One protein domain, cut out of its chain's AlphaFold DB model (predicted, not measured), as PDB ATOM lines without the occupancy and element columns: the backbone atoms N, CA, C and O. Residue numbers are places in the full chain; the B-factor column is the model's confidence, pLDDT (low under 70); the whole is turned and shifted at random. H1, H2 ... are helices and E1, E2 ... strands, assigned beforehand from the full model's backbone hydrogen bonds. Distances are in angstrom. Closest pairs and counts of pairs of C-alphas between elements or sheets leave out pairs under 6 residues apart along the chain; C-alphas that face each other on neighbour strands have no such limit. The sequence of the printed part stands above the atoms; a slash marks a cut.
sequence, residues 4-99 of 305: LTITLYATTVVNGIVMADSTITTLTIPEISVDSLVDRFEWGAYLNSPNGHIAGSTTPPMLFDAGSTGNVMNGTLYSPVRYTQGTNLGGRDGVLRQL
ATOM      1  N   LEU A   4     -26.811  45.206  41.137       72.88
ATOM      2  CA  LEU A   4     -25.866  45.833  42.044       72.88
ATOM      3  C   LEU A   4     -25.031  46.862  41.294       72.88
ATOM      4  O   LEU A   4     -24.403  46.557  40.282       72.88
ATOM      5  N   THR A   5     -25.017  48.093  41.799       78.69
ATOM      6  CA  THR A   5     -24.158  49.156  41.268       78.69
ATOM      7  C   THR A   5     -22.982  49.367  42.208       78.69
ATOM      8  O   THR A   5     -23.174  49.718  43.370       78.69
ATOM      9  N   ILE A   6     -21.763  49.161  41.711       74.94
ATOM     10  CA  ILE A   6     -20.528  49.272  42.494       74.94
ATOM     11  C   ILE A   6     -19.558  50.249  41.838       74.94
ATOM     12  O   ILE A   6     -19.420  50.274  40.620       74.94
ATOM     13  N   THR A   7     -18.872  51.055  42.650       79.88
ATOM     14  CA  THR A   7     -17.842  51.991  42.176       79.88
ATOM     15  C   THR A   7     -16.461  51.473  42.556       79.88
ATOM     16  O   THR A   7     -16.224  51.130  43.714       79.88
ATOM     17  N   LEU A   8     -15.564  51.390  41.574       83.50
ATOM     18  CA  LEU A   8     -14.263  50.732  41.678       83.50
ATOM     19  C   LEU A   8     -13.166  51.462  40.910       83.50
ATOM     20  O   LEU A   8     -13.453  52.231  40.000       83.50
ATOM     21  N   TYR A   9     -11.903  51.172  41.219       85.94
ATOM     22  CA  TYR A   9     -10.789  51.529  40.346       85.94
ATOM     23  C   TYR A   9     -10.592  50.445  39.287       85.94
ATOM     24  O   TYR A   9     -10.278  49.303  39.616       85.94
ATOM     25  N   ALA A  10     -10.740  50.808  38.016       92.94
ATOM     26  CA  ALA A  10     -10.363  49.980  36.880       92.94
ATOM     27  C   ALA A  10      -8.879  50.177  36.559       92.94
ATOM     28  O   ALA A  10      -8.410  51.306  36.408       92.94
ATOM     29  N   THR A  11      -8.145  49.073  36.458       93.00
ATOM     30  CA  THR A  11      -6.701  49.049  36.217       93.00
ATOM     31  C   THR A  11      -6.390  48.113  35.061       93.00
ATOM     32  O   THR A  11      -6.670  46.917  35.140       93.00
ATOM     33  N   THR A  12      -5.776  48.635  34.001       93.69
ATOM     34  CA  THR A  12      -5.315  47.820  32.873       93.69
ATOM     35  C   THR A  12      -3.958  47.201  33.180       93.69
ATOM     36  O   THR A  12      -3.000  47.904  33.517       93.69
ATOM     37  N   VAL A  13      -3.874  45.881  33.028       90.62
ATOM     38  CA  VAL A  13      -2.693  45.091  33.369       90.62
ATOM     39  C   VAL A  13      -2.223  44.280  32.165       90.62
ATOM     40  O   VAL A  13      -3.017  43.572  31.545       90.62
ATOM     41  N   VAL A  14      -0.921  44.344  31.868       91.25
ATOM     42  CA  VAL A  14      -0.264  43.536  30.830       91.25
ATOM     43  C   VAL A  14       0.954  42.836  31.423       91.25
ATOM     44  O   VAL A  14       1.831  43.472  32.004       91.25
ATOM     45  N   ASN A  15       1.005  41.512  31.298       89.81
ATOM     46  CA  ASN A  15       2.014  40.630  31.887       89.81
ATOM     47  C   ASN A  15       2.242  40.899  33.383       89.81
ATOM     48  O   ASN A  15       3.363  40.849  33.886       89.81
ATOM     49  N   GLY A  16       1.155  41.190  34.100       87.12
ATOM     50  CA  GLY A  16       1.174  41.520  35.519       87.12
ATOM     51  C   GLY A  16       1.689  42.919  35.855       87.12
ATOM     52  O   GLY A  16       1.900  43.193  37.031       87.12
ATOM     53  N   ILE A  17       1.890  43.805  34.876       88.19
ATOM     54  CA  ILE A  17       2.328  45.190  35.085       88.19
ATOM     55  C   ILE A  17       1.189  46.155  34.767       88.19
ATOM     56  O   ILE A  17       0.508  46.021  33.751       88.19
ATOM     57  N   VAL A  18       0.989  47.144  35.638       91.38
ATOM     58  CA  VAL A  18       0.018  48.220  35.421       91.38
ATOM     59  C   VAL A  18       0.504  49.144  34.312       91.38
ATOM     60  O   VAL A  18       1.586  49.725  34.402       91.38
ATOM     61  N   MET A  19      -0.310  49.306  33.271       93.56
ATOM     62  CA  MET A  19       0.081  50.064  32.077       93.56
ATOM     63  C   MET A  19      -0.287  51.548  32.150       93.56
ATOM     64  O   MET A  19       0.345  52.369  31.483       93.56
ATOM     65  N   ALA A  20      -1.275  51.892  32.975       92.31
ATOM     66  CA  ALA A  20      -1.750  53.249  33.208       92.31
ATOM     67  C   ALA A  20      -2.320  53.376  34.627       92.31
ATOM     68  O   ALA A  20      -2.720  52.381  35.231       92.31
ATOM     69  N   ASP A  21      -2.372  54.602  35.143       88.44
ATOM     70  CA  ASP A  21      -3.022  54.899  36.419       88.44
ATOM     71  C   ASP A  21      -4.482  54.444  36.431       88.44
ATOM     72  O   ASP A  21      -5.208  54.638  35.454       88.44
ATOM     73  N   SER A  22      -4.929  53.877  37.556       90.38
ATOM     74  CA  SER A  22      -6.311  53.423  37.658       90.38
ATOM     75  C   SER A  22      -7.302  54.580  37.567       90.38
ATOM     76  O   SER A  22      -7.087  55.660  38.130       90.38
ATOM     77  N   THR A  23      -8.445  54.298  36.951       91.94
ATOM     78  CA  THR A  23      -9.564  55.231  36.796       91.94
ATOM     79  C   THR A  23     -10.772  54.749  37.580       91.94
ATOM     80  O   THR A  23     -11.061  53.554  37.591       91.94
ATOM     81  N   ILE A  24     -11.506  55.665  38.210       87.12
ATOM     82  CA  ILE A  24     -12.777  55.319  38.854       87.12
ATOM     83  C   ILE A  24     -13.785  54.926  37.771       87.12
ATOM     84  O   ILE A  24     -13.925  55.618  36.765       87.12
ATOM     85  N   THR A  25     -14.477  53.815  37.983       88.25
ATOM     86  CA  THR A  25     -15.538  53.299  37.124       88.25
ATOM     87  C   THR A  25     -16.711  52.820  37.966       88.25
ATOM     88  O   THR A  25     -16.546  52.468  39.136       88.25
ATOM     89  N   THR A  26     -17.887  52.764  37.357       86.06
ATOM     90  CA  THR A  26     -19.093  52.211  37.967       86.06
ATOM     91  C   THR A  26     -19.532  50.995  37.164       86.06
ATOM     92  O   THR A  26     -19.670  51.076  35.945       86.06
ATOM     93  N   LEU A  27     -19.739  49.868  37.842       86.56
ATOM     94  CA  LEU A  27     -20.221  48.627  37.245       86.56
ATOM     95  C   LEU A  27     -21.655  48.376  37.704       86.56
ATOM     96  O   LEU A  27     -21.950  48.516  38.890       86.56
ATOM     97  N   THR A  28     -22.515  47.965  36.773       88.75
ATOM     98  CA  THR A  28     -23.880  47.510  37.056       88.75
ATOM     99  C   THR A  28     -23.953  46.016  36.772       88.75
ATOM    100  O   THR A  28     -23.931  45.599  35.617       88.75
ATOM    101  N   ILE A  29     -24.010  45.214  37.830       85.06
ATOM    102  CA  ILE A  29     -23.949  43.753  37.772       85.06
ATOM    103  C   ILE A  29     -25.345  43.188  38.065       85.06
ATOM    104  O   ILE A  29     -25.993  43.664  38.997       85.06
ATOM    105  N   PRO A  30     -25.852  42.213  37.290       84.19
ATOM    106  CA  PRO A  30     -27.126  41.561  37.591       84.19
ATOM    107  C   PRO A  30     -27.079  40.861  38.953       84.19
ATOM    108  O   PRO A  30     -26.144  40.113  39.212       84.19
ATOM    109  N   GLU A  31     -28.094  41.074  39.790       81.38
ATOM    110  CA  GLU A  31     -28.230  40.386  41.079       81.38
ATOM    111  C   GLU A  31     -29.113  39.145  40.890       81.38
ATOM    112  O   GLU A  31     -30.298  39.246  40.558       81.38
ATOM    113  N   ILE A  32     -28.512  37.969  41.039       79.50
ATOM    114  CA  ILE A  32     -29.125  36.656  40.817       79.50
ATOM    115  C   ILE A  32     -29.361  35.953  42.162       79.50
ATOM    116  O   ILE A  32     -30.400  35.310  42.325       79.50
ATOM    117  N   SER A  33     -28.438  36.083  43.121       65.12
ATOM    118  CA  SER A  33     -28.485  35.417  44.437       65.12
ATOM    119  C   SER A  33     -29.339  36.163  45.477       65.12
ATOM    120  O   SER A  33     -29.830  35.543  46.422       65.12
ATOM    121  N   VAL A  34     -29.565  37.471  45.284       72.00
ATOM    122  CA  VAL A  34     -30.322  38.367  46.188       72.00
ATOM    123  C   VAL A  34     -29.712  38.452  47.599       72.00
ATOM    124  O   VAL A  34     -30.421  38.497  48.606       72.00
ATOM    125  N   ASP A  35     -28.381  38.467  47.687       61.38
ATOM    126  CA  ASP A  35     -27.618  38.611  48.936       61.38
ATOM    127  C   ASP A  35     -26.783  39.904  48.996       61.38
ATOM    128  O   ASP A  35     -26.033  40.125  49.954       61.38
ATOM    129  N   SER A  36     -26.939  40.781  47.996       65.56
ATOM    130  CA  SER A  36     -26.181  42.023  47.831       65.56
ATOM    131  C   SER A  36     -24.657  41.848  47.750       65.56
ATOM    132  O   SER A  36     -23.902  42.796  48.001       65.56
ATOM    133  N   LEU A  37     -24.188  40.656  47.383       62.66
ATOM    134  CA  LEU A  37     -22.801  40.369  47.029       62.66
ATOM    135  C   LEU A  37     -22.698  40.141  45.518       62.66
ATOM    136  O   LEU A  37     -23.700  39.980  44.845       62.66
ATOM    137  N   VAL A  38     -21.475  40.191  44.983       69.25
ATOM    138  CA  VAL A  38     -21.208  39.784  43.596       69.25
ATOM    139  C   VAL A  38     -20.515  38.434  43.645       69.25
ATOM    140  O   VAL A  38     -19.348  38.348  44.047       69.25
ATOM    141  N   ASP A  39     -21.227  37.389  43.247       69.94
ATOM    142  CA  ASP A  39     -20.692  36.035  43.160       69.94
ATOM    143  C   ASP A  39     -20.143  35.694  41.759       69.94
ATOM    144  O   ASP A  39     -20.173  36.490  40.814       69.94
ATOM    145  N   ARG A  40     -19.581  34.482  41.615       72.50
ATOM    146  CA  ARG A  40     -18.984  34.016  40.349       72.50
ATOM    147  C   ARG A  40     -20.001  33.915  39.212       72.50
ATOM    148  O   ARG A  40     -19.625  34.128  38.059       72.50
ATOM    149  N   PHE A  41     -21.242  33.557  39.511       76.00
ATOM    150  CA  PHE A  41     -22.296  33.413  38.515       76.00
ATOM    151  C   PHE A  41     -22.766  34.783  38.026       76.00
ATOM    152  O   PHE A  41     -22.881  34.989  36.820       76.00
ATOM    153  N   GLU A  42     -22.939  35.738  38.934       82.25
ATOM    154  CA  GLU A  42     -23.312  37.122  38.623       82.25
ATOM    155  C   GLU A  42     -22.217  37.847  37.838       82.25
ATOM    156  O   GLU A  42     -22.493  38.512  36.837       82.25
ATOM    157  N   TRP A  43     -20.951  37.655  38.219       84.19
ATOM    158  CA  TRP A  43     -19.813  38.187  37.468       84.19
ATOM    159  C   TRP A  43     -19.679  37.563  36.078       84.19
ATOM    160  O   TRP A  43     -19.449  38.271  35.097       84.19
ATOM    161  N   GLY A  44     -19.849  36.242  35.976       80.56
ATOM    162  CA  GLY A  44     -19.824  35.547  34.692       80.56
ATOM    163  C   GLY A  44     -20.946  36.014  33.762       80.56
ATOM    164  O   GLY A  44     -20.720  36.190  32.563       80.56
ATOM    165  N   ALA A  45     -22.131  36.282  34.321       84.50
ATOM    166  CA  ALA A  45     -23.253  36.869  33.598       84.50
ATOM    167  C   ALA A  45     -22.951  38.303  33.136       84.50
ATOM    168  O   ALA A  45     -23.227  38.634  31.984       84.50
ATOM    169  N   TYR A  46     -22.338  39.132  33.989       87.25
ATOM    170  CA  TYR A  46     -21.927  40.496  33.638       87.25
ATOM    171  C   TYR A  46     -20.920  40.532  32.479       87.25
ATOM    172  O   TYR A  46     -21.093  41.301  31.536       87.25
ATOM    173  N   LEU A  47     -19.889  39.683  32.517       84.81
ATOM    174  CA  LEU A  47     -18.869  39.628  31.465       84.81
ATOM    175  C   LEU A  47     -19.325  38.894  30.199       84.81
ATOM    176  O   LEU A  47     -18.597  38.895  29.205       84.81
ATOM    177  N   ASN A  48     -20.472  38.209  30.240       84.88
ATOM    178  CA  ASN A  48     -20.854  37.218  29.234       84.88
ATOM    179  C   ASN A  48     -19.711  36.207  28.967       84.88
ATOM    180  O   ASN A  48     -19.415  35.847  27.827       84.88
ATOM    181  N   SER A  49     -19.010  35.801  30.034       76.75
ATOM    182  CA  SER A  49     -17.808  34.966  29.966       76.75
ATOM    183  C   SER A  49     -17.623  34.145  31.248       76.75
ATOM    184  O   SER A  49     -17.630  34.711  32.342       76.75
ATOM    185  N   PRO A  50     -17.375  32.824  31.156       66.94
ATOM    186  CA  PRO A  50     -17.124  31.976  32.327       66.94
ATOM    187  C   PRO A  50     -15.707  32.140  32.911       66.94
ATOM    188  O   PRO A  50     -15.410  31.593  33.976       66.94
ATOM    189  N   ASN A  51     -14.835  32.877  32.213       71.44
ATOM    190  CA  ASN A  51     -13.407  33.010  32.513       71.44
ATOM    191  C   ASN A  51     -13.078  34.239  33.383       71.44
ATOM    192  O   ASN A  51     -11.918  34.623  33.506       71.44
ATOM    193  N   GLY A  52     -14.091  34.868  33.984       70.25
ATOM    194  CA  GLY A  52     -13.904  35.923  34.976       70.25
ATOM    195  C   GLY A  52     -13.391  35.375  36.310       70.25
ATOM    196  O   GLY A  52     -13.815  34.309  36.764       70.25
ATOM    197  N   HIS A  53     -12.510  36.132  36.962       77.81
ATOM    198  CA  HIS A  53     -12.000  35.805  38.292       77.81
ATOM    199  C   HIS A  53     -12.547  36.774  39.335       77.81
ATOM    200  O   HIS A  53     -12.696  37.970  39.082       77.81
ATOM    201  N   ILE A  54     -12.805  36.242  40.526       70.00
ATOM    202  CA  ILE A  54     -13.243  37.003  41.690       70.00
ATOM    203  C   ILE A  54     -12.321  36.647  42.847       70.00
ATOM    204  O   ILE A  54     -12.267  35.484  43.250       70.00
ATOM    205  N   ALA A  55     -11.624  37.634  43.413       63.53
ATOM    206  CA  ALA A  55     -10.996  37.473  44.721       63.53
ATOM    207  C   ALA A  55     -11.979  37.919  45.797       63.53
ATOM    208  O   ALA A  55     -12.313  39.098  45.928       63.53
ATOM    209  N   GLY A  56     -12.392  36.941  46.597       46.66
ATOM    210  CA  GLY A  56     -13.393  37.067  47.651       46.66
ATOM    211  C   GLY A  56     -12.975  37.826  48.909       46.66
ATOM    212  O   GLY A  56     -13.691  37.757  49.900       46.66
ATOM    213  N   SER A  57     -11.815  38.492  48.922       42.97
ATOM    214  CA  SER A  57     -11.207  39.076  50.131       42.97
ATOM    215  C   SER A  57     -11.119  40.616  50.151       42.97
ATOM    216  O   SER A  57     -10.541  41.163  51.094       42.97
ATOM    217  N   THR A  58     -11.717  41.315  49.172       38.03
ATOM    218  CA  THR A  58     -11.981  42.781  49.126       38.03
ATOM    219  C   THR A  58     -13.432  43.045  48.654       38.03
ATOM    220  O   THR A  58     -13.768  42.407  47.687       38.03
ATOM    221  N   THR A  59     -14.309  43.875  49.251       44.50
ATOM    222  CA  THR A  59     -15.663  44.199  48.760       44.50
ATOM    223  C   THR A  59     -15.569  45.676  48.349       44.50
ATOM    224  O   THR A  59     -14.926  46.450  49.058       44.50
ATOM    225  N   PRO A  60     -16.141  46.069  47.204       52.53
ATOM    226  CA  PRO A  60     -16.578  45.117  46.191       52.53
ATOM    227  C   PRO A  60     -15.408  44.194  45.788       52.53
ATOM    228  O   PRO A  60     -14.247  44.617  45.901       52.53
ATOM    229  N   PRO A  61     -15.717  42.906  45.503       60.03
ATOM    230  CA  PRO A  61     -14.751  41.899  45.073       60.03
ATOM    231  C   PRO A  61     -13.706  42.525  44.176       60.03
ATOM    232  O   PRO A  61     -14.017  43.391  43.357       60.03
ATOM    233  N   MET A  62     -12.458  42.096  44.320       76.75
ATOM    234  CA  MET A  62     -11.535  42.336  43.227       76.75
ATOM    235  C   MET A  62     -12.036  41.477  42.080       76.75
ATOM    236  O   MET A  62     -12.013  40.245  42.156       76.75
ATOM    237  N   LEU A  63     -12.550  42.144  41.060       81.12
ATOM    238  CA  LEU A  63     -13.074  41.510  39.870       81.12
ATOM    239  C   LEU A  63     -11.981  41.604  38.823       81.12
ATOM    240  O   LEU A  63     -11.410  42.672  38.599       81.12
ATOM    241  N   PHE A  64     -11.647  40.482  38.209       87.38
ATOM    242  CA  PHE A  64     -10.642  40.453  37.167       87.38
ATOM    243  C   PHE A  64     -11.244  39.865  35.904       87.38
ATOM    244  O   PHE A  64     -11.691  38.714  35.869       87.38
ATOM    245  N   ASP A  65     -11.267  40.699  34.874       87.50
ATOM    246  CA  ASP A  65     -11.612  40.298  33.524       87.50
ATOM    247  C   ASP A  65     -10.336  39.830  32.814       87.50
ATOM    248  O   ASP A  65      -9.530  40.647  32.367       87.50
ATOM    249  N   ALA A  66     -10.158  38.509  32.747       79.56
ATOM    250  CA  ALA A  66      -9.051  37.841  32.060       79.56
ATOM    251  C   ALA A  66      -9.299  37.650  30.545       79.56
ATOM    252  O   ALA A  66      -8.572  36.911  29.864       79.56
ATOM    253  N   GLY A  67     -10.365  38.258  30.012       74.19
ATOM    254  CA  GLY A  67     -10.827  38.052  28.647       74.19
ATOM    255  C   GLY A  67     -11.190  36.593  28.346       74.19
ATOM    256  O   GLY A  67     -11.404  35.760  29.229       74.19
ATOM    257  N   SER A  68     -11.230  36.249  27.058       68.75
ATOM    258  CA  SER A  68     -11.591  34.900  26.593       68.75
ATOM    259  C   SER A  68     -10.545  33.829  26.918       68.75
ATOM    260  O   SER A  68     -10.853  32.642  26.870       68.75
ATOM    261  N   THR A  69      -9.322  34.232  27.268       68.12
ATOM    262  CA  THR A  69      -8.192  33.313  27.475       68.12
ATOM    263  C   THR A  69      -8.116  32.726  28.884       68.12
ATOM    264  O   THR A  69      -7.441  31.716  29.066       68.12
ATOM    265  N   GLY A  70      -8.762  33.350  29.881       65.94
ATOM    266  CA  GLY A  70      -8.611  32.972  31.295       65.94
ATOM    267  C   GLY A  70      -7.206  33.236  31.858       65.94
ATOM    268  O   GLY A  70      -6.832  32.694  32.895       65.94
ATOM    269  N   ASN A  71      -6.394  34.038  31.163       75.50
ATOM    270  CA  ASN A  71      -5.042  34.374  31.587       75.50
ATOM    271  C   ASN A  71      -5.061  35.484  32.651       75.50
ATOM    272  O   ASN A  71      -5.252  36.654  32.331       75.50
ATOM    273  N   VAL A  72      -4.756  35.138  33.906       76.69
ATOM    274  CA  VAL A  72      -4.709  36.087  35.040       76.69
ATOM    275  C   VAL A  72      -3.593  37.141  34.962       76.69
ATOM    276  O   VAL A  72      -3.500  38.010  35.824       76.69
ATOM    277  N   MET A  73      -2.726  37.089  33.946       82.75
ATOM    278  CA  MET A  73      -1.630  38.048  33.769       82.75
ATOM    279  C   MET A  73      -1.999  39.242  32.885       82.75
ATOM    280  O   MET A  73      -1.276  40.240  32.899       82.75
ATOM    281  N   ASN A  74      -3.080  39.147  32.107       87.25
ATOM    282  CA  ASN A  74      -3.487  40.166  31.144       87.25
ATOM    283  C   ASN A  74      -4.985  40.418  31.271       87.25
ATOM    284  O   ASN A  74      -5.770  39.488  31.126       87.25
ATOM    285  N   GLY A  75      -5.379  41.663  31.527       89.81
ATOM    286  CA  GLY A  75      -6.790  41.963  31.729       89.81
ATOM    287  C   GLY A  75      -7.063  43.288  32.416       89.81
ATOM    288  O   GLY A  75      -6.173  44.130  32.583       89.81
ATOM    289  N   THR A  76      -8.317  43.449  32.832       91.62
ATOM    290  CA  THR A  76      -8.756  44.600  33.627       91.62
ATOM    291  C   THR A  76      -9.041  44.154  35.053       91.62
ATOM    292  O   THR A  76      -9.916  43.321  35.292       91.62
ATOM    293  N   LEU A  77      -8.297  44.723  36.003       89.25
ATOM    294  CA  LEU A  77      -8.525  44.562  37.435       89.25
ATOM    295  C   LEU A  77      -9.428  45.690  37.930       89.25
ATOM    296  O   LEU A  77      -9.041  46.857  37.889       89.25
ATOM    297  N   TYR A  78     -10.593  45.333  38.451       88.06
ATOM    298  CA  TYR A  78     -11.471  46.228  39.188       88.06
ATOM    299  C   TYR A  78     -11.232  45.999  40.679       88.06
ATOM    300  O   TYR A  78     -11.496  44.914  41.191       88.06
ATOM    301  N   SER A  79     -10.678  46.994  41.367       82.25
ATOM    302  CA  SER A  79     -10.256  46.880  42.767       82.25
ATOM    303  C   SER A  79     -10.646  48.124  43.557       82.25
ATOM    304  O   SER A  79     -10.624  49.225  43.003       82.25
ATOM    305  N   PRO A  80     -10.982  48.006  44.854       72.12
ATOM    306  CA  PRO A  80     -11.167  49.179  45.703       72.12
ATOM    307  C   PRO A  80      -9.847  49.925  45.961       72.12
ATOM    308  O   PRO A  80      -9.860  51.048  46.456       72.12
ATOM    309  N   VAL A  81      -8.707  49.317  45.617       75.94
ATOM    310  CA  VAL A  81      -7.375  49.913  45.729       75.94
ATOM    311  C   VAL A  81      -6.963  50.529  44.394       75.94
ATOM    312  O   VAL A  81      -7.050  49.890  43.345       75.94
ATOM    313  N   ARG A  82      -6.463  51.767  44.446       81.31
ATOM    314  CA  ARG A  82      -5.856  52.443  43.298       81.31
ATOM    315  C   ARG A  82      -4.443  51.914  43.058       81.31
ATOM    316  O   ARG A  82      -3.637  51.846  43.985       81.31
ATOM    317  N   TYR A  83      -4.124  51.640  41.802       80.44
ATOM    318  CA  TYR A  83      -2.778  51.320  41.348       80.44
ATOM    319  C   TYR A  83      -2.281  52.385  40.364       80.44
ATOM    320  O   TYR A  83      -3.057  53.127  39.762       80.44
ATOM    321  N   THR A  84      -0.963  52.491  40.234       84.94
ATOM    322  CA  THR A  84      -0.311  53.483  39.367       84.94
ATOM    323  C   THR A  84       0.525  52.795  38.302       84.94
ATOM    324  O   THR A  84       0.917  51.630  38.463       84.94
ATOM    325  N   GLN A  85       0.787  53.507  37.209       93.25
ATOM    326  CA  GLN A  85       1.609  53.010  36.111       93.25
ATOM    327  C   GLN A  85       2.938  52.411  36.610       93.25
ATOM    328  O   GLN A  85       3.639  52.992  37.435       93.25
ATOM    329  N   GLY A  86       3.288  51.226  36.103       85.00
ATOM    330  CA  GLY A  86       4.516  50.507  36.456       85.00
ATOM    331  C   GLY A  86       4.417  49.617  37.698       85.00
ATOM    332  O   GLY A  86       5.353  48.866  37.973       85.00
ATOM    333  N   THR A  87       3.296  49.629  38.432       82.88
ATOM    334  CA  THR A  87       3.105  48.719  39.574       82.88
ATOM    335  C   THR A  87       3.144  47.256  39.108       82.88
ATOM    336  O   THR A  87       2.398  46.869  38.208       82.88
ATOM    337  N   ASN A  88       3.988  46.425  39.732       82.56
ATOM    338  CA  ASN A  88       4.053  44.987  39.454       82.56
ATOM    339  C   ASN A  88       3.080  44.206  40.352       82.56
ATOM    340  O   ASN A  88       3.251  44.134  41.567       82.56
ATOM    341  N   LEU A  89       2.081  43.592  39.728       81.62
ATOM    342  CA  LEU A  89       1.016  42.804  40.343       81.62
ATOM    343  C   LEU A  89       1.196  41.283  40.157       81.62
ATOM    344  O   LEU A  89       0.435  40.509  40.740       81.62
ATOM    345  N   GLY A  90       2.180  40.848  39.357       73.56
ATOM    346  CA  GLY A  90       2.420  39.448  38.962       73.56
ATOM    347  C   GLY A  90       3.576  38.730  39.680       73.56
ATOM    348  O   GLY A  90       3.851  37.560  39.388       73.56
ATOM    349  N   GLY A  91       4.271  39.410  40.601       68.50
ATOM    350  CA  GLY A  91       5.373  38.852  41.398       68.50
ATOM    351  C   GLY A  91       4.986  37.629  42.248       68.50
ATOM    352  O   GLY A  91       3.823  37.237  42.304       68.50
ATOM    353  N   ARG A  92       5.967  37.017  42.933       54.09
ATOM    354  CA  ARG A  92       5.784  35.777  43.726       54.09
ATOM    355  C   ARG A  92       4.633  35.867  44.746       54.09
ATOM    356  O   ARG A  92       3.937  34.875  44.927       54.09
ATOM    357  N   ASP A  93       4.399  37.061  45.292       53.59
ATOM    358  CA  ASP A  93       3.321  37.387  46.241       53.59
ATOM    359  C   ASP A  93       2.292  38.388  45.666       53.59
ATOM    360  O   ASP A  93       1.570  39.056  46.402       53.59
ATOM    361  N   GLY A  94       2.254  38.540  44.339       65.81
ATOM    362  CA  GLY A  94       1.410  39.512  43.648       65.81
ATOM    363  C   GLY A  94      -0.082  39.169  43.690       65.81
ATOM    364  O   GLY A  94      -0.470  37.998  43.686       65.81
ATOM    365  N   VAL A  95      -0.929  40.203  43.688       70.88
ATOM    366  CA  VAL A  95      -2.396  40.082  43.789       70.88
ATOM    367  C   VAL A  95      -3.009  39.206  42.686       70.88
ATOM    368  O   VAL A  95      -3.963  38.477  42.943       70.88
ATOM    369  N   LEU A  96      -2.422  39.181  41.484       75.75
ATOM    370  CA  LEU A  96      -2.952  38.400  40.356       75.75
ATOM    371  C   LEU A  96      -2.796  36.892  40.535       75.75
ATOM    372  O   LEU A  96      -3.650  36.124  40.104       75.75
ATOM    373  N   ARG A  97      -1.751  36.448  41.239       68.06
ATOM    374  CA  ARG A  97      -1.578  35.026  41.572       68.06
ATOM    375  C   ARG A  97      -2.563  34.550  42.638       68.06
ATOM    376  O   ARG A  97      -2.796  33.353  42.758       68.06
ATOM    377  N   GLN A  98      -3.138  35.469  43.413       62.12
ATOM    378  CA  GLN A  98      -4.169  35.150  44.404       62.12
ATOM    379  C   GLN A  98      -5.564  35.010  43.768       62.12
ATOM    380  O   GLN A  98      -6.448  34.429  44.389       62.12
ATOM    381  N   LEU A  99      -5.744  35.489  42.531       67.75
ATOM    382  CA  LEU A  99      -6.992  35.408  41.761       67.75
ATOM    383  C   LEU A  99      -7.151  34.089  40.974       67.75
ATOM    384  O   LEU A  99      -8.264  33.755  40.566       67.75
TER     385      LEU A  99
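Overview. This is residues 4 to 99 of the 305 residues of the protein "Hint domain-containing protein" of Paracoccus lutimaris (UniProt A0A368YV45). A strongly twisted sheet of five strands curls round the helix H1, with a long hairpin, E1 and E2, on one side of the sheet and the short strands E5, E4 and E3 on the other. A second small helix, H2, is on the sheet after a long loop. The 96 printed residues hold E1 E2 H1 E3 E4 E5 H2 along the chain; the sheet's order is E2 E1 E5 E4 E3, antiparallel throughout. The class is mixed, with under half of the residues in named elements. The whole is compact, radius of gyration of the C-alphas 12.6 A, spanning 38 by 25 by 20 A.

Arrangement. E1, residues 4 to 14, bends by 67 degrees at residue 7 and forms a hairpin with E2, residues 23 to 30; N 6 and O 27 are 2.9 A apart, within hydrogen-bond range. H1, residues 40 to 47, is on the sheet; its closest C-alphas to E2 are those of Tyr 46 and Ile 29, 5.6 A. E3, residues 52 to 55, E4, residues 62 to 65, and E5, residues 75 to 79, form a meander, each strand the antiparallel neighbour of the one before, with N 53 and O 64 at 2.9 A and N 78 and O 63 at 2.8 A. E5 is also the antiparallel neighbour of E1, with N 11 and O 77 at 2.8 A. H2, residues 95 to 99, is on the sheet at a height of 8.2 A; the C-alphas of Leu 99 and Ala 55 of E3, the closest, are 5.4 A apart. H1 and H2 are apart. In H1 every O i to N i+4 pair is within hydrogen-bond range; in H2 0 of 1 is, beside 2 of 2 O i to N i+3 pairs.

Along the chain. E1 begins at C-alpha 4, (-25.866, 45.833, 42.044), and measures 28.0 A; E2 measures 22.3 A, H1 10.5 A, E3 10.3 A, E4 9.9 A and E5 12.6 A. H2, 6.9 A, ends at C-alpha 99, (-6.992, 35.408, 41.761).

Size, cuts and confidence. The C-alphas farthest apart, those of Val 34 and Gly 86, are 38.2 A apart. The printed part has no cut, and the link E5 to H2 is long, 15 residues. The model's mean pLDDT over the printed part is 77.4, with 24 residues under 70, among them 55 to 61.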